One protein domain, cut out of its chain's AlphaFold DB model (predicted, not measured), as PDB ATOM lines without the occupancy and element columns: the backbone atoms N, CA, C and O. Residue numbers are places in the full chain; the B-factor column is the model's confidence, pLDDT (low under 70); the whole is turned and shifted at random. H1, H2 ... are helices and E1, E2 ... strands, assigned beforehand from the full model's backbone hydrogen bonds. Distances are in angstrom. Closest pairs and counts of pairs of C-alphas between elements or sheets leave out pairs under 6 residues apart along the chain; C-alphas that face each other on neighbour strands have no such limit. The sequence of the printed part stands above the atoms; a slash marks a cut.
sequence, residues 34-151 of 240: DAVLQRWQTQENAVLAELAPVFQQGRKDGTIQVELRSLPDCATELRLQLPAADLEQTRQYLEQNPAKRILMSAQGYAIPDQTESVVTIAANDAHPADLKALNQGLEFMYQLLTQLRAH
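What this domain is: This is residues 34 to 151 of the 240 residues of an uncharacterized protein of Methylovorus glucosetrophus (strain SIP3-4) (UniProt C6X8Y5). A small sheet of three strands forms a wall, with the two long helices H1 and H5 over one of its faces and the other face bare of helices. H5 runs on past the end of the sheet, where H2 and H3 pack across it, and H4 follows H3 round a corner, where residues 95 to 100 stick out. The printed part has 118 residues, with five named helices and three named strands in the order H1, H2, E1, E2, H3, H4, E3, H5. The sheet's order is E1, E2, E3, antiparallel throughout, and the class is mixed, helices and strands, in two layers, helices on one face of a sheet. The whole is compact, with a radius of gyration of the C-alphas of 14.8 A and spans of 45 by 32 by 21 A.

How they stand to each other: Begin at the inner strand E2, residues 76 to 81. On one side is its antiparallel neighbour E1, residues 65 to 70, and the two form a hairpin; look for N 67 and O 79, 2.9 A apart. On the other side is E3, residues 116 to 121, also antiparallel, with N 78 and O 119 at 2.8 A. H1, residues 34 to 50, is on the sheet at a height of 9.3 A, over E1 and E2; the closest C-alphas of H1 and E1 are those of Leu 37 and Ser 70, 6.1 A apart. H5, residues 129 to 149, is on the same face at a height of 12.9 A, over E2 and E3; its closest C-alpha pair with E3 is Val 119 and Leu 131, 6.3 A apart. H1 and H5 are close but not clearly touching, the closest C-alphas being those of Leu 48 and Asn 135, 7.8 A apart, at a shallow tilt of 28 degrees, the same way. H2, residues 53 to 60, touches H5 at residues 142 to 146 alone, about perpendicular at 74 degrees; the closest C-alphas are those of Val 54 and Thr 146, 5.7 A apart. H3, residues 84 to 96, touches H5 with residues 86 to 90 alone, about perpendicular at 78 degrees; the closest C-alphas are those of Thr 90 and Met 141, 6.7 A apart. H4, residues 98 to 106, and H3 touch only at the corner, and only just, with 3 pairs of C-alphas within 8 A, the closest those of Leu 94 and Arg 101 at 5.5 A. H4 and H5 are apart. In H2, H3, H4 and H5 every O i to N i+4 pair is within hydrogen-bond range; in H1, 12 of 13 are.

Where its parts are: Find C-alpha 34 at (145.855, 245.101, 180.987); from there H1 runs 24.7 A to residue 50. E1 is 16.9 A long, while E2 and E3 are 16.4 A each. H3 measures 18.5 A, H4 12.3 A and H2 10.4 A. H5 begins at C-alpha 129, (132.460, 256.289, 167.770), and ends 29.9 A away at C-alpha 149, (109.768, 236.800, 168.275).

The domain as a whole: The two C-alphas farthest apart are those of Asp 73 and His 151, at 47.0 A. The printed part has no cut and no long link; H4 to E3 and E3 to H5 are short links, the others tight. Mean pLDDT of the printed part is 92.9, and no printed residue is under 70.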
ATOM      1  N   ASP A  34     146.795 245.996 180.300       90.06
ATOM      2  CA  ASP A  34     145.855 245.101 180.987       90.06
ATOM      3  C   ASP A  34     144.739 245.860 181.718       90.06
ATOM      4  O   ASP A  34     143.589 245.420 181.717       90.06
ATOM      5  N   ALA A  35     145.049 247.012 182.321       91.31
ATOM      6  CA  ALA A  35     144.048 247.854 182.972       91.31
ATOM      7  C   ALA A  35     143.127 248.522 181.939       91.31
ATOM      8  O   ALA A  35     141.910 248.523 182.126       91.31
ATOM      9  N   VAL A  36     143.679 248.951 180.796       91.88
ATOM     10  CA  VAL A  36     142.890 249.442 179.654       91.88
ATOM     11  C   VAL A  36     141.907 248.370 179.169       91.88
ATOM     12  O   VAL A  36     140.714 248.651 179.024       91.88
ATOM     13  N   LEU A  37     142.369 247.130 178.973       94.44
ATOM     14  CA  LEU A  37     141.521 246.009 178.558       94.44
ATOM     15  C   LEU A  37     140.437 245.692 179.601       94.44
ATOM     16  O   LEU A  37     139.269 245.546 179.244       94.44
ATOM     17  N   GLN A  38     140.796 245.613 180.886       94.50
ATOM     18  CA  GLN A  38     139.856 245.354 181.987       94.50
ATOM     19  C   GLN A  38     138.762 246.426 182.084       94.50
ATOM     20  O   GLN A  38     137.584 246.108 182.290       94.50
ATOM     21  N   ARG A  39     139.129 247.699 181.896       93.50
ATOM     22  CA  ARG A  39     138.174 248.810 181.847       93.50
ATOM     23  C   ARG A  39     137.164 248.603 180.724       93.50
ATOM     24  O   ARG A  39     135.963 248.656 180.988       93.50
ATOM     25  N   TRP A  40     137.634 248.314 179.509       94.50
ATOM     26  CA  TRP A  40     136.752 248.072 178.366       94.50
ATOM     27  C   TRP A  40     135.881 246.838 178.544       94.50
ATOM     28  O   TRP A  40     134.685 246.903 178.282       94.50
ATOM     29  N   GLN A  41     136.430 245.743 179.066       95.19
ATOM     30  CA  GLN A  41     135.649 244.548 179.385       95.19
ATOM     31  C   GLN A  41     134.525 244.861 180.373       95.19
ATOM     32  O   GLN A  41     133.407 244.388 180.193       95.19
ATOM     33  N   THR A  42     134.795 245.661 181.402       95.50
ATOM     34  CA  THR A  42     133.780 246.038 182.392       95.50
ATOM     35  C   THR A  42     132.702 246.924 181.774       95.50
ATOM     36  O   THR A  42     131.513 246.643 181.923       95.50
ATOM     37  N   GLN A  43     133.108 247.977 181.062       94.62
ATOM     38  CA  GLN A  43     132.192 248.943 180.454       94.62
ATOM     39  C   GLN A  43     131.319 248.296 179.381       94.62
ATOM     40  O   GLN A  43     130.097 248.420 179.418       94.62
ATOM     41  N   GLU A  44     131.932 247.554 178.465       95.31
ATOM     42  CA  GLU A  44     131.213 246.935 177.364       95.31
ATOM     43  C   GLU A  44     130.293 245.816 177.852       95.31
ATOM     44  O   GLU A  44     129.142 245.741 177.432       95.31
ATOM     45  N   ASN A  45     130.721 244.981 178.808       95.19
ATOM     46  CA  ASN A  45     129.815 243.973 179.364       95.19
ATOM     47  C   ASN A  45     128.603 244.599 180.065       95.19
ATOM     48  O   ASN A  45     127.533 243.995 180.025       95.19
ATOM     49  N   ALA A  46     128.749 245.779 180.679       95.94
ATOM     50  CA  ALA A  46     127.622 246.500 181.260       95.94
ATOM     51  C   ALA A  46     126.647 246.987 180.176       95.94
ATOM     52  O   ALA A  46     125.449 246.747 180.296       95.94
ATOM     53  N   VAL A  47     127.146 247.580 179.085       95.88
ATOM     54  CA  VAL A  47     126.311 247.995 177.941       95.88
ATOM     55  C   VAL A  47     125.589 246.793 177.328       95.88
ATOM     56  O   VAL A  47     124.368 246.796 177.169       95.88
ATOM     57  N   LEU A  48     126.327 245.722 177.047       96.00
ATOM     58  CA  LEU A  48     125.787 244.513 176.437       96.00
ATOM     59  C   LEU A  48     124.820 243.754 177.352       96.00
ATOM     60  O   LEU A  48     124.017 242.976 176.845       96.00
ATOM     61  N   ALA A  49     124.879 243.935 178.674       95.50
ATOM     62  CA  ALA A  49     123.937 243.330 179.621       95.50
ATOM     63  C   ALA A  49     122.548 243.991 179.582       95.50
ATOM     64  O   ALA A  49     121.552 243.320 179.858       95.50
ATOM     65  N   GLU A  50     122.474 245.262 179.182       94.56
ATOM     66  CA  GLU A  50     121.218 246.012 179.053       94.56
ATOM     67  C   GLU A  50     120.489 245.742 177.725       94.56
ATOM     68  O   GLU A  50     119.311 246.075 177.568       94.56
ATOM     69  N   LEU A  51     121.157 245.091 176.763       94.56
ATOM     70  CA  LEU A  51     120.541 244.725 175.489       94.56
ATOM     71  C   LEU A  51     119.356 243.768 175.672       94.56
ATOM     72  O   LEU A  51     119.304 242.949 176.597       94.56
ATOM     73  N   ALA A  52     118.411 243.860 174.732       94.19
ATOM     74  CA  ALA A  52     117.116 243.192 174.798       94.19
ATOM     75  C   ALA A  52     117.221 241.659 174.982       94.19
ATOM     76  O   ALA A  52     118.213 241.041 174.584       94.19
ATOM     77  N   PRO A  53     116.188 240.991 175.534       95.31
ATOM     78  CA  PRO A  53     116.294 239.600 175.975       95.31
ATOM     79  C   PRO A  53     116.715 238.598 174.897       95.31
ATOM     80  O   PRO A  53     117.335 237.594 175.238       95.31
ATOM     81  N   VAL A  54     116.406 238.848 173.619       97.06
ATOM     82  CA  VAL A  54     116.860 237.982 172.517       97.06
ATOM     83  C   VAL A  54     118.391 237.941 172.441       97.06
ATOM     84  O   VAL A  54     118.949 236.855 172.306       97.06
ATOM     85  N   PHE A  55     119.075 239.074 172.636       97.69
ATOM     86  CA  PHE A  55     120.540 239.120 172.708       97.69
ATOM     87  C   PHE A  55     121.062 238.298 173.891       97.69
ATOM     88  O   PHE A  55     121.954 237.463 173.749       97.69
ATOM     89  N   GLN A  56     120.454 238.467 175.070       97.25
ATOM     90  CA  GLN A  56     120.856 237.720 176.266       97.25
ATOM     91  C   GLN A  56     120.649 236.210 176.110       97.25
ATOM     92  O   GLN A  56     121.449 235.417 176.604       97.25
ATOM     93  N   GLN A  57     119.572 235.795 175.440       96.31
ATOM     94  CA  GLN A  57     119.327 234.392 175.114       96.31
ATOM     95  C   GLN A  57     120.403 233.869 174.159       96.31
ATOM     96  O   GLN A  57     121.006 232.842 174.450       96.31
ATOM     97  N   GLY A  58     120.721 234.615 173.097       97.19
ATOM     98  CA  GLY A  58     121.759 234.223 172.147       97.19
ATOM     99  C   GLY A  58     123.149 234.094 172.779       97.19
ATOM    100  O   GLY A  58     123.865 233.142 172.460       97.19
ATOM    101  N   ARG A  59     123.503 234.969 173.736       96.69
ATOM    102  CA  ARG A  59     124.738 234.846 174.540       96.69
ATOM    103  C   ARG A  59     124.736 233.599 175.420       96.69
ATOM    104  O   ARG A  59     125.730 232.883 175.460       96.69
ATOM    105  N   LYS A  60     123.626 233.319 176.111       96.38
ATOM    106  CA  LYS A  60     123.484 232.114 176.955       96.38
ATOM    107  C   LYS A  60     123.583 230.823 176.146       96.38
ATOM    108  O   LYS A  60     124.097 229.834 176.652       96.38
ATOM    109  N   ASP A  61     123.114 230.857 174.905       96.12
ATOM    110  CA  ASP A  61     123.156 229.724 173.982       96.12
ATOM    111  C   ASP A  61     124.505 229.585 173.253       96.12
ATOM    112  O   ASP A  61     124.696 228.634 172.503       96.12
ATOM    113  N   GLY A  62     125.430 230.538 173.426       96.81
ATOM    114  CA  GLY A  62     126.722 230.569 172.727       96.81
ATOM    115  C   GLY A  62     126.636 230.931 171.238       96.81
ATOM    116  O   GLY A  62     127.646 230.889 170.534       96.81
ATOM    117  N   THR A  63     125.445 231.297 170.756       97.06
ATOM    118  CA  THR A  63     125.203 231.731 169.366       97.06
ATOM    119  C   THR A  63     125.654 233.171 169.112       97.06
ATOM    120  O   THR A  63     125.959 233.524 167.977       97.06
ATOM    121  N   ILE A  64     125.725 233.980 170.174       97.88
ATOM    122  CA  ILE A  64     126.348 235.304 170.178       97.88
ATOM    123  C   ILE A  64     127.605 235.219 171.032       97.88
ATOM    124  O   ILE A  64     127.532 234.826 172.200       97.88
ATOM    125  N   GLN A  65     128.742 235.613 170.468       97.56
ATOM    126  CA  GLN A  65     130.030 235.593 171.159       97.56
ATOM    127  C   GLN A  65     130.657 236.977 171.109       97.56
ATOM    128  O   GLN A  65     130.581 237.660 170.093       97.56
ATOM    129  N   VAL A  66     131.246 237.388 172.227       96.50
ATOM    130  CA  VAL A  66     131.893 238.688 172.385       96.50
ATOM    131  C   VAL A  66     133.266 238.422 172.966       96.50
ATOM    132  O   VAL A  66     133.376 237.829 174.040       96.50
ATOM    133  N   GLU A  67     134.298 238.863 172.267       96.88
ATOM    134  CA  GLU A  67     135.683 238.771 172.701       96.88
ATOM    135  C   GLU A  67     136.285 240.174 172.721       96.88
ATOM    136  O   GLU A  67     136.098 240.949 171.787       96.88
ATOM    137  N   LEU A  68     137.004 240.502 173.794       96.12
ATOM    138  CA  LEU A  68     137.842 241.693 173.854       96.12
ATOM    139  C   LEU A  68     139.277 241.251 174.103       96.12
ATOM    140  O   LEU A  68     139.536 240.521 175.065       96.12
ATOM    141  N   ARG A  69     140.202 241.724 173.270       95.38
ATOM    142  CA  ARG A  69     141.633 241.415 173.369       95.38
ATOM    143  C   ARG A  69     142.484 242.673 173.257       95.38
ATOM    144  O   ARG A  69     142.123 243.613 172.554       95.38
ATOM    145  N   SER A  70     143.621 242.682 173.944       94.81
ATOM    146  CA  SER A  70     144.591 243.776 173.846       94.81
ATOM    147  C   SER A  70     145.425 243.655 172.565       94.81
ATOM    148  O   SER A  70     145.766 242.552 172.134       94.81
ATOM    149  N   LEU A  71     145.743 244.799 171.965       94.00
ATOM    150  CA  LEU A  71     146.625 244.966 170.813       94.00
ATOM    151  C   LEU A  71     147.986 245.558 171.247       94.00
ATOM    152  O   LEU A  71     148.098 246.096 172.352       94.00
ATOM    153  N   PRO A  72     149.037 245.481 170.401       88.81
ATOM    154  CA  PRO A  72     150.403 245.886 170.773       88.81
ATOM    155  C   PRO A  72     150.583 247.348 171.219       88.81
ATOM    156  O   PRO A  72     151.547 247.659 171.911       88.81
ATOM    157  N   ASP A  73     149.681 248.244 170.832       87.88
ATOM    158  CA  ASP A  73     149.657 249.675 171.164       87.88
ATOM    159  C   ASP A  73     148.772 249.998 172.388       87.88
ATOM    160  O   ASP A  73     148.352 251.139 172.580       87.88
ATOM    161  N   CYS A  74     148.464 248.989 173.210       90.38
ATOM    162  CA  CYS A  74     147.433 249.021 174.250       90.38
ATOM    163  C   CYS A  74     146.016 249.334 173.729       90.38
ATOM    164  O   CYS A  74     145.112 249.552 174.543       90.38
ATOM    165  N   ALA A  75     145.773 249.351 172.413       93.50
ATOM    166  CA  ALA A  75     144.408 249.384 171.909       93.50
ATOM    167  C   ALA A  75     143.679 248.082 172.280       93.50
ATOM    168  O   ALA A  75     144.282 247.067 172.635       93.50
ATOM    169  N   THR A  76     142.356 248.118 172.238       96.38
ATOM    170  CA  THR A  76     141.500 246.956 172.485       96.38
ATOM    171  C   THR A  76     140.745 246.624 171.211       96.38
ATOM    172  O   THR A  76     140.094 247.488 170.637       96.38
ATOM    173  N   GLU A  77     140.824 245.380 170.756       97.25
ATOM    174  CA  GLU A  77     139.947 244.868 169.705       97.25
ATOM    175  C   GLU A  77     138.740 244.205 170.361       97.25
ATOM    176  O   GLU A  77     138.901 243.280 171.158       97.25
ATOM    177  N   LEU A  78     137.545 244.665 170.002       97.75
ATOM    178  CA  LEU A  78     136.297 243.962 170.243       97.75
ATOM    179  C   LEU A  78     135.925 243.168 168.997       97.75
ATOM    180  O   LEU A  78     135.869 243.719 167.899       97.75
ATOM    181  N   ARG A  79     135.608 241.892 169.189       97.69
ATOM    182  CA  ARG A  79     135.073 241.002 168.167       97.69
ATOM    183  C   ARG A  79     133.722 240.474 168.607       97.69
ATOM    184  O   ARG A  79     133.587 239.897 169.685       97.69
ATOM    185  N   LEU A  80     132.732 240.655 167.749       97.38
ATOM    186  CA  LEU A  80     131.365 240.221 167.966       97.38
ATOM    187  C   LEU A  80     130.955 239.248 166.869       97.38
ATOM    188  O   LEU A  80     130.961 239.600 165.693       97.38
ATOM    189  N   GLN A  81     130.535 238.056 167.276       98.06
ATOM    190  CA  GLN A  81     129.909 237.073 166.405       98.06
ATOM    191  C   GLN A  81     128.392 237.089 166.620       98.06
ATOM    192  O   GLN A  81     127.918 236.933 167.747       98.06
ATOM    193  N   LEU A  82     127.640 237.238 165.534       97.62
ATOM    194  CA  LEU A  82     126.182 237.283 165.486       97.62
ATOM    195  C   LEU A  82     125.618 236.096 164.684       97.62
ATOM    196  O   LEU A  82     126.227 235.670 163.694       97.62
ATOM    197  N   PRO A  83     124.432 235.577 165.049       97.50
ATOM    198  CA  PRO A  83     123.738 234.569 164.258       97.50
ATOM    199  C   PRO A  83     123.279 235.133 162.909       97.50
ATOM    200  O   PRO A  83     122.586 236.147 162.854       97.50
ATOM    201  N   ALA A  84     123.562 234.424 161.813       96.38
ATOM    202  CA  ALA A  84     123.090 234.816 160.480       96.38
ATOM    203  C   ALA A  84     121.554 234.934 160.405       96.38
ATOM    204  O   ALA A  84     121.031 235.821 159.736       96.38
ATOM    205  N   ALA A  85     120.834 234.075 161.134       96.06
ATOM    206  CA  ALA A  85     119.374 234.102 161.199       96.06
ATOM    207  C   ALA A  85     118.822 235.404 161.810       96.06
ATOM    208  O   ALA A  85     117.765 235.872 161.392       96.06
ATOM    209  N   ASP A  86     119.533 236.002 162.770       96.88
ATOM    210  CA  ASP A  86     119.128 237.254 163.418       96.88
ATOM    211  C   ASP A  86     119.280 238.438 162.450       96.88
ATOM    212  O   ASP A  86     118.379 239.278 162.347       96.88
ATOM    213  N   LEU A  87     120.377 238.452 161.682       95.56
ATOM    214  CA  LEU A  87     120.615 239.444 160.629       95.56
ATOM    215  C   LEU A  87     119.575 239.327 159.512       95.56
ATOM    216  O   LEU A  87     118.984 240.326 159.103       95.56
ATOM    217  N   GLU A  88     119.313 238.104 159.044       95.38
ATOM    218  CA  GLU A  88     118.386 237.856 157.939       95.38
ATOM    219  C   GLU A  88     116.946 238.211 158.312       95.38
ATOM    220  O   GLU A  88     116.280 238.946 157.585       95.38
ATOM    221  N   GLN A  89     116.480 237.783 159.489       95.19
ATOM    222  CA  GLN A  89     115.143 238.129 159.972       95.19
ATOM    223  C   GLN A  89     114.963 239.653 160.094       95.19
ATOM    224  O   GLN A  89     113.910 240.191 159.744       95.19
ATOM    225  N   THR A  90     115.993 240.357 160.571       94.31
ATOM    226  CA  THR A  90     115.985 241.821 160.678       94.31
ATOM    227  C   THR A  90     115.910 242.477 159.301       94.31
ATOM    228  O   THR A  90     115.065 243.347 159.080       94.31
ATOM    229  N   ARG A  91     116.753 242.039 158.360       92.06
ATOM    230  CA  ARG A  91     116.783 242.546 156.983       92.06
ATOM    231  C   ARG A  91     115.437 242.357 156.296       92.06
ATOM    232  O   ARG A  91     114.858 243.340 155.837       92.06
ATOM    233  N   GLN A  92     114.904 241.138 156.320       94.38
ATOM    234  CA  GLN A  92     113.619 240.803 155.711       94.38
ATOM    235  C   GLN A  92     112.495 241.696 156.253       94.38
ATOM    236  O   GLN A  92     111.679 242.219 155.491       94.38
ATOM    237  N   TYR A  93     112.465 241.928 157.568       93.06
ATOM    238  CA  TYR A  93     111.474 242.817 158.164       93.06
ATOM    239  C   TYR A  93     111.624 244.268 157.685       93.06
ATOM    240  O   TYR A  93     110.629 244.921 157.361       93.06
ATOM    241  N   LEU A  94     112.850 244.793 157.634       91.44
ATOM    242  CA  LEU A  94     113.115 246.168 157.202       91.44
ATOM    243  C   LEU A  94     112.854 246.384 155.705       91.44
ATOM    244  O   LEU A  94     112.431 247.472 155.317       91.44
ATOM    245  N   GLU A  95     113.043 245.362 154.873       91.69
ATOM    246  CA  GLU A  95     112.671 245.383 153.454       91.69
ATOM    247  C   GLU A  95     111.156 245.461 153.258       91.69
ATOM    248  O   GLU A  95     110.677 246.235 152.431       91.69
ATOM    249  N   GLN A  96     110.396 244.729 154.074       92.75
ATOM    250  CA  GLN A  96     108.932 244.803 154.095       92.75
ATOM    251  C   GLN A  96     108.413 246.120 154.694       92.75
ATOM    252  O   GLN A  96     107.264 246.498 154.467       92.75
ATOM    253  N   ASN A  97     109.249 246.840 155.448       90.62
ATOM    254  CA  ASN A  97     108.898 248.077 156.147       90.62
ATOM    255  C   ASN A  97     109.870 249.222 155.784       90.62
ATOM    256  O   ASN A  97     110.562 249.749 156.665       90.62
ATOM    257  N   PRO A  98     109.911 249.673 154.513       87.56
ATOM    258  CA  PRO A  98     110.934 250.600 154.022       87.56
ATOM    259  C   PRO A  98     110.941 251.949 154.755       87.56
ATOM    260  O   PRO A  98     112.002 252.542 154.937       87.56
ATOM    261  N   ALA A  99     109.785 252.416 155.239       87.88
ATOM    262  CA  ALA A  99     109.693 253.635 156.043       87.88
ATOM    263  C   ALA A  99     110.477 253.528 157.364       87.88
ATOM    264  O   ALA A  99     111.167 254.473 157.745       87.88
ATOM    265  N   LYS A 100     110.429 252.367 158.035       85.25
ATOM    266  CA  LYS A 100     111.206 252.123 159.261       85.25
ATOM    267  C   LYS A 100     112.699 252.114 158.957       85.25
ATOM    268  O   LYS A 100     113.454 252.776 159.659       85.25
ATOM    269  N   ARG A 101     113.107 251.456 157.867       85.69
ATOM    270  CA  ARG A 101     114.504 251.444 157.409       85.69
ATOM    271  C   ARG A 101     115.037 252.857 157.155       85.69
ATOM    272  O   ARG A 101     116.110 253.198 157.644       85.69
ATOM    273  N   ILE A 102     114.278 253.694 156.441       84.69
ATOM    274  CA  ILE A 102     114.665 255.088 156.163       84.69
ATOM    275  C   ILE A 102     114.803 255.876 157.469       84.69
ATOM    276  O   ILE A 102     115.840 256.496 157.701       84.69
ATOM    277  N   LEU A 103     113.797 255.808 158.346       84.88
ATOM    278  CA  LEU A 103     113.794 256.521 159.625       84.88
ATOM    279  C   LEU A 103     114.975 256.120 160.525       84.88
ATOM    280  O   LEU A 103     115.532 256.971 161.214       84.88
ATOM    281  N   MET A 104     115.368 254.846 160.522       83.44
ATOM    282  CA  MET A 104     116.548 254.378 161.253       83.44
ATOM    283  C   MET A 104     117.839 254.943 160.674       83.44
ATOM    284  O   MET A 104     118.648 255.496 161.414       83.44
ATOM    285  N   SER A 105     118.008 254.831 159.352       81.81
ATOM    286  CA  SER A 105     119.214 255.316 158.677       81.81
ATOM    287  C   SER A 105     119.398 256.825 158.869       81.81
ATOM    288  O   SER A 105     120.507 257.286 159.119       81.81
ATOM    289  N   ALA A 106     118.300 257.592 158.880       83.06
ATOM    290  CA  ALA A 106     118.309 259.023 159.171       83.06
ATOM    291  C   ALA A 106     118.739 259.360 160.614       83.06
ATOM    292  O   ALA A 106     119.233 260.456 160.861       83.06
ATOM    293  N   GLN A 107     118.567 258.435 161.563       80.06
ATOM    294  CA  GLN A 107     119.008 258.577 162.957       80.06
ATOM    295  C   GLN A 107     120.435 258.049 163.192       80.06
ATOM    296  O   GLN A 107     120.905 258.049 164.327       80.06
ATOM    297  N   GLY A 108     121.122 257.600 162.136       76.88
ATOM    298  CA  GLY A 108     122.475 257.052 162.220       76.88
ATOM    299  C   GLY A 108     122.548 255.612 162.731       76.88
ATOM    300  O   GLY A 108     123.646 255.130 162.993       76.88
ATOM    301  N   TYR A 109     121.417 254.906 162.856       82.38
ATOM    302  CA  TYR A 109     121.433 253.479 163.178       82.38
ATOM    303  C   TYR A 109     121.819 252.661 161.945       82.38
ATOM    304  O   TYR A 109     121.182 252.771 160.893       82.38
ATOM    305  N   ALA A 110     122.814 251.789 162.106       82.19
ATOM    306  CA  ALA A 110     123.210 250.799 161.116       82.19
ATOM    307  C   ALA A 110     123.103 249.398 161.724       82.19
ATOM    308  O   ALA A 110     123.594 249.150 162.824       82.19
ATOM    309  N   ILE A 111     122.435 248.486 161.019       85.25
ATOM    310  CA  ILE A 111     122.410 247.073 161.403       85.25
ATOM    311  C   ILE A 111     123.709 246.438 160.909       85.25
ATOM    312  O   ILE A 111     124.092 246.713 159.773       85.25
ATOM    313  N   PRO A 112     124.385 245.599 161.712       87.81
ATOM    314  CA  PRO A 112     125.531 244.846 161.226       87.81
ATOM    315  C   PRO A 112     125.168 244.026 159.981       87.81
ATOM    316  O   PRO A 112     124.234 243.227 160.000       87.81
ATOM    317  N   ASP A 113     125.915 244.210 158.893       84.12
ATOM    318  CA  ASP A 113     125.672 243.483 157.638       84.12
ATOM    319  C   ASP A 113     126.334 242.099 157.615       84.12
ATOM    320  O   ASP A 113     125.989 241.245 156.794       84.12
ATOM    321  N   GLN A 114     127.284 241.875 158.524       92.06
ATOM    322  CA  GLN A 114     128.094 240.669 158.618       92.06
ATOM    323  C   GLN A 114     127.899 239.983 159.964       92.06
ATOM    324  O   GLN A 114     127.609 240.611 160.982       92.06
ATOM    325  N   THR A 115     128.097 238.667 159.967       94.31
ATOM    326  CA  THR A 115     128.040 237.864 161.189       94.31
ATOM    327  C   THR A 115     129.220 238.120 162.114       94.31
ATOM    328  O   THR A 115     129.110 237.818 163.290       94.31
ATOM    329  N   GLU A 116     130.333 238.652 161.610       96.81
ATOM    330  CA  GLU A 116     131.462 239.096 162.426       96.81
ATOM    331  C   GLU A 116     131.552 240.626 162.350       96.81
ATOM    332  O   GLU A 116     131.470 241.209 161.270       96.81
ATOM    333  N   SER A 117     131.685 241.286 163.496       94.50
ATOM    334  CA  SER A 117     131.968 242.718 163.601       94.50
ATOM    335  C   SER A 117     133.215 242.913 164.451       94.50
ATOM    336  O   SER A 117     133.309 242.354 165.543       94.50
ATOM    337  N   VAL A 118     134.168 243.699 163.948       95.88
ATOM    338  CA  VAL A 118     135.438 243.981 164.624       95.88
ATOM    339  C   VAL A 118     135.577 245.487 164.805       95.88
ATOM    340  O   VAL A 118     135.453 246.236 163.839       95.88
ATOM    341  N   VAL A 119     135.835 245.922 166.036       95.69
ATOM    342  CA  VAL A 119     136.043 247.331 166.388       95.69
ATOM    343  C   VAL A 119     137.356 247.464 167.145       95.69
ATOM    344  O   VAL A 119     137.582 246.765 168.130       95.69
ATOM    345  N   THR A 120     138.217 248.380 166.708       96.25
ATOM    346  CA  THR A 120     139.451 248.723 167.419       96.25
ATOM    347  C   THR A 120     139.251 250.005 168.217       96.25
ATOM    348  O   THR A 120     138.826 251.022 167.680       96.25
ATOM    349  N   ILE A 121     139.576 249.954 169.503       95.56
ATOM    350  CA  ILE A 121     139.403 251.037 170.465       95.56
ATOM    351  C   ILE A 121     140.787 251.492 170.914       95.56
ATOM    352  O   ILE A 121     141.523 250.718 171.530       95.56
ATOM    353  N   ALA A 122     141.156 252.736 170.621       92.75
ATOM    354  CA  ALA A 122     142.447 253.264 171.047       92.75
ATOM    355  C   ALA A 122     142.529 253.360 172.584       92.75
ATOM    356  O   ALA A 122     141.537 253.637 173.257       92.75
ATOM    357  N   ALA A 123     143.728 253.181 173.147       89.00
ATOM    358  CA  ALA A 123     143.936 253.096 174.599       89.00
ATOM    359  C   ALA A 123     143.383 254.298 175.396       89.00
ATOM    360  O   ALA A 123     142.914 254.142 176.526       89.00
ATOM    361  N   ASN A 124     143.410 255.485 174.782       87.06
ATOM    362  CA  ASN A 124     143.005 256.758 175.384       87.06
ATOM    363  C   ASN A 124     141.640 257.266 174.891       87.06
ATOM    364  O   ASN A 124     141.259 258.391 175.216       87.06
ATOM    365  N   ASP A 125     140.925 256.494 174.071       89.06
ATOM    366  CA  ASP A 125     139.649 256.938 173.516       89.06
ATOM    367  C   ASP A 125     138.524 256.757 174.536       89.06
ATOM    368  O   ASP A 125     138.067 255.654 174.778       89.06
ATOM    369  N   ALA A 126     138.047 257.838 175.147       85.62
ATOM    370  CA  ALA A 126     136.946 257.743 176.103       85.62
ATOM    371  C   ALA A 126     135.576 257.470 175.444       85.62
ATOM    372  O   ALA A 126     134.648 257.058 176.139       85.62
ATOM    373  N   HIS A 127     135.423 257.730 174.140       87.69
ATOM    374  CA  HIS A 127     134.135 257.678 173.441       87.69
ATOM    375  C   HIS A 127     134.284 257.126 172.011       87.69
ATOM    376  O   HIS A 127     134.005 257.850 171.048       87.69
ATOM    377  N   PRO A 128     134.663 255.844 171.855       92.62
ATOM    378  CA  PRO A 128     134.862 255.225 170.549       92.62
ATOM    379  C   PRO A 128     133.584 255.263 169.710       92.62
ATOM    380  O   PRO A 128     132.584 254.609 170.023       92.62
ATOM    381  N   ALA A 129     133.617 256.046 168.630       91.88
ATOM    382  CA  ALA A 129     132.460 256.289 167.770       91.88
ATOM    383  C   ALA A 129     131.953 255.002 167.103       91.88
ATOM    384  O   ALA A 129     130.746 254.764 167.084       91.88
ATOM    385  N   ASP A 130     132.866 254.148 166.635       92.00
ATOM    386  CA  ASP A 130     132.523 252.886 165.972       92.00
ATOM    387  C   ASP A 130     131.904 251.880 166.947       92.00
ATOM    388  O   ASP A 130     130.922 251.217 166.615       92.00
ATOM    389  N   LEU A 131     132.404 251.822 168.188       94.19
ATOM    390  CA  LEU A 131     131.804 250.997 169.240       94.19
ATOM    391  C   LEU A 131     130.402 251.500 169.589       94.19
ATOM    392  O   LEU A 131     129.466 250.714 169.721       94.19
ATOM    393  N   LYS A 132     130.235 252.823 169.700       92.81
ATOM    394  CA  LYS A 132     128.927 253.432 169.938       92.81
ATOM    395  C   LYS A 132     127.948 253.101 168.810       92.81
ATOM    396  O   LYS A 132     126.817 252.717 169.101       92.81
ATOM    397  N   ALA A 133     128.372 253.229 167.554       91.38
ATOM    398  CA  ALA A 133     127.549 252.911 166.391       91.38
ATOM    399  C   ALA A 133     127.156 251.424 166.367       91.38
ATOM    400  O   ALA A 133     125.983 251.108 166.158       91.38
ATOM    401  N   LEU A 134     128.102 250.523 166.661       93.75
ATOM    402  CA  LEU A 134     127.833 249.093 166.798       93.75
ATOM    403  C   LEU A 134     126.786 248.831 167.888       93.75
ATOM    404  O   LEU A 134     125.772 248.191 167.619       93.75
ATOM    405  N   ASN A 135     126.982 249.373 169.090       94.75
ATOM    406  CA  ASN A 135     126.080 249.162 170.224       94.75
ATOM    407  C   ASN A 135     124.667 249.689 169.959       94.75
ATOM    408  O   ASN A 135     123.688 249.010 170.265       94.75
ATOM    409  N   GLN A 136     124.550 250.845 169.310       92.56
ATOM    410  CA  GLN A 136     123.270 251.393 168.859       92.56
ATOM    411  C   GLN A 136     122.586 250.490 167.820       92.56
ATOM    412  O   GLN A 136     121.376 250.259 167.889       92.56
ATOM    413  N   GLY A 137     123.353 249.946 166.872       92.81
ATOM    414  CA  GLY A 137     122.865 248.976 165.892       92.81
ATOM    415  C   GLY A 137     122.344 247.691 166.538       92.81
ATOM    416  O   GLY A 137     121.255 247.218 166.199       92.81
ATOM    417  N   LEU A 138     123.086 247.153 167.510       95.19
ATOM    418  CA  LEU A 138     122.696 245.968 168.276       95.19
ATOM    419  C   LEU A 138     121.445 246.219 169.112       95.19
ATOM    420  O   LEU A 138     120.528 245.397 169.091       95.19
ATOM    421  N   GLU A 139     121.384 247.347 169.818       93.25
ATOM    422  CA  GLU A 139     120.219 247.731 170.608       93.25
ATOM    423  C   GLU A 139     118.961 247.718 169.750       93.25
ATOM    424  O   GLU A 139     118.009 246.997 170.065       93.25
ATOM    425  N   PHE A 140     118.985 248.429 168.624       90.94
ATOM    426  CA  PHE A 140     117.853 248.449 167.715       90.94
ATOM    427  C   PHE A 140     117.508 247.040 167.217       90.94
ATOM    428  O   PHE A 140     116.350 246.615 167.296       90.94
ATOM    429  N   MET A 141     118.501 246.313 166.694       93.94
ATOM    430  CA  MET A 141     118.279 245.011 166.068       93.94
ATOM    431  C   MET A 141     117.615 244.043 167.046       93.94
ATOM    432  O   MET A 141     116.604 243.417 166.725       93.94
ATOM    433  N   TYR A 142     118.133 243.951 168.268       95.62
ATOM    434  CA  TYR A 142     117.612 243.014 169.253       95.62
ATOM    435  C   TYR A 142     116.321 243.491 169.919       95.62
ATOM    436  O   TYR A 142     115.506 242.649 170.312       95.62
ATOM    437  N   GLN A 143     116.059 244.800 169.994       92.06
ATOM    438  CA  GLN A 143     114.731 245.314 170.346       92.06
ATOM    439  C   GLN A 143     113.690 244.910 169.298       92.06
ATOM    440  O   GLN A 143     112.611 244.427 169.656       92.06
ATOM    441  N   LEU A 144     114.016 245.045 168.010       91.81
ATOM    442  CA  LEU A 144     113.145 244.621 166.919       91.81
ATOM    443  C   LEU A 144     112.916 243.106 166.954       91.81
ATOM    444  O   LEU A 144     111.767 242.666 166.978       91.81
ATOM    445  N   LEU A 145     113.976 242.300 167.032       95.56
ATOM    446  CA  LEU A 145     113.854 240.842 167.118       95.56
ATOM    447  C   LEU A 145     113.045 240.404 168.341       95.56
ATOM    448  O   LEU A 145     112.279 239.447 168.247       95.56
ATOM    449  N   THR A 146     113.151 241.115 169.467       95.50
ATOM    450  CA  THR A 146     112.312 240.861 170.650       95.50
ATOM    451  C   THR A 146     110.830 241.049 170.332       95.50
ATOM    452  O   THR A 146     110.025 240.198 170.702       95.50
ATOM    453  N   GLN A 147     110.464 242.111 169.609       92.88
ATOM    454  CA  GLN A 147     109.081 242.343 169.176       92.88
ATOM    455  C   GLN A 147     108.607 241.267 168.192       92.88
ATOM    456  O   GLN A 147     107.532 240.703 168.374       92.88
ATOM    457  N   LEU A 148     109.421 240.937 167.186       93.50
ATOM    458  CA  LEU A 148     109.061 239.943 166.169       93.50
ATOM    459  C   LEU A 148     108.887 238.546 166.765       93.50
ATOM    460  O   LEU A 148     107.939 237.844 166.435       93.50
ATOM    461  N   ARG A 149     109.783 238.139 167.667       95.69
ATOM    462  CA  ARG A 149     109.768 236.800 168.275       95.69
ATOM    463  C   ARG A 149     108.753 236.669 169.412       95.69
ATOM    464  O   ARG A 149     108.438 235.550 169.812       95.69
ATOM    465  N   ALA A 150     108.215 237.780 169.921       95.06
ATOM    466  CA  ALA A 150     107.096 237.774 170.863       95.06
ATOM    467  C   ALA A 150     105.735 237.501 170.193       95.06
ATOM    468  O   ALA A 150     104.771 237.198 170.896       95.06
ATOM    469  N   HIS A 151     105.654 237.590 168.861       94.25
ATOM    470  CA  HIS A 151     104.446 237.270 168.105       94.25
ATOM    471  C   HIS A 151     104.033 235.809 168.309       94.25
ATOM    472  O   HIS A 151     104.860 234.910 168.192       94.25
TER     473      HIS A 151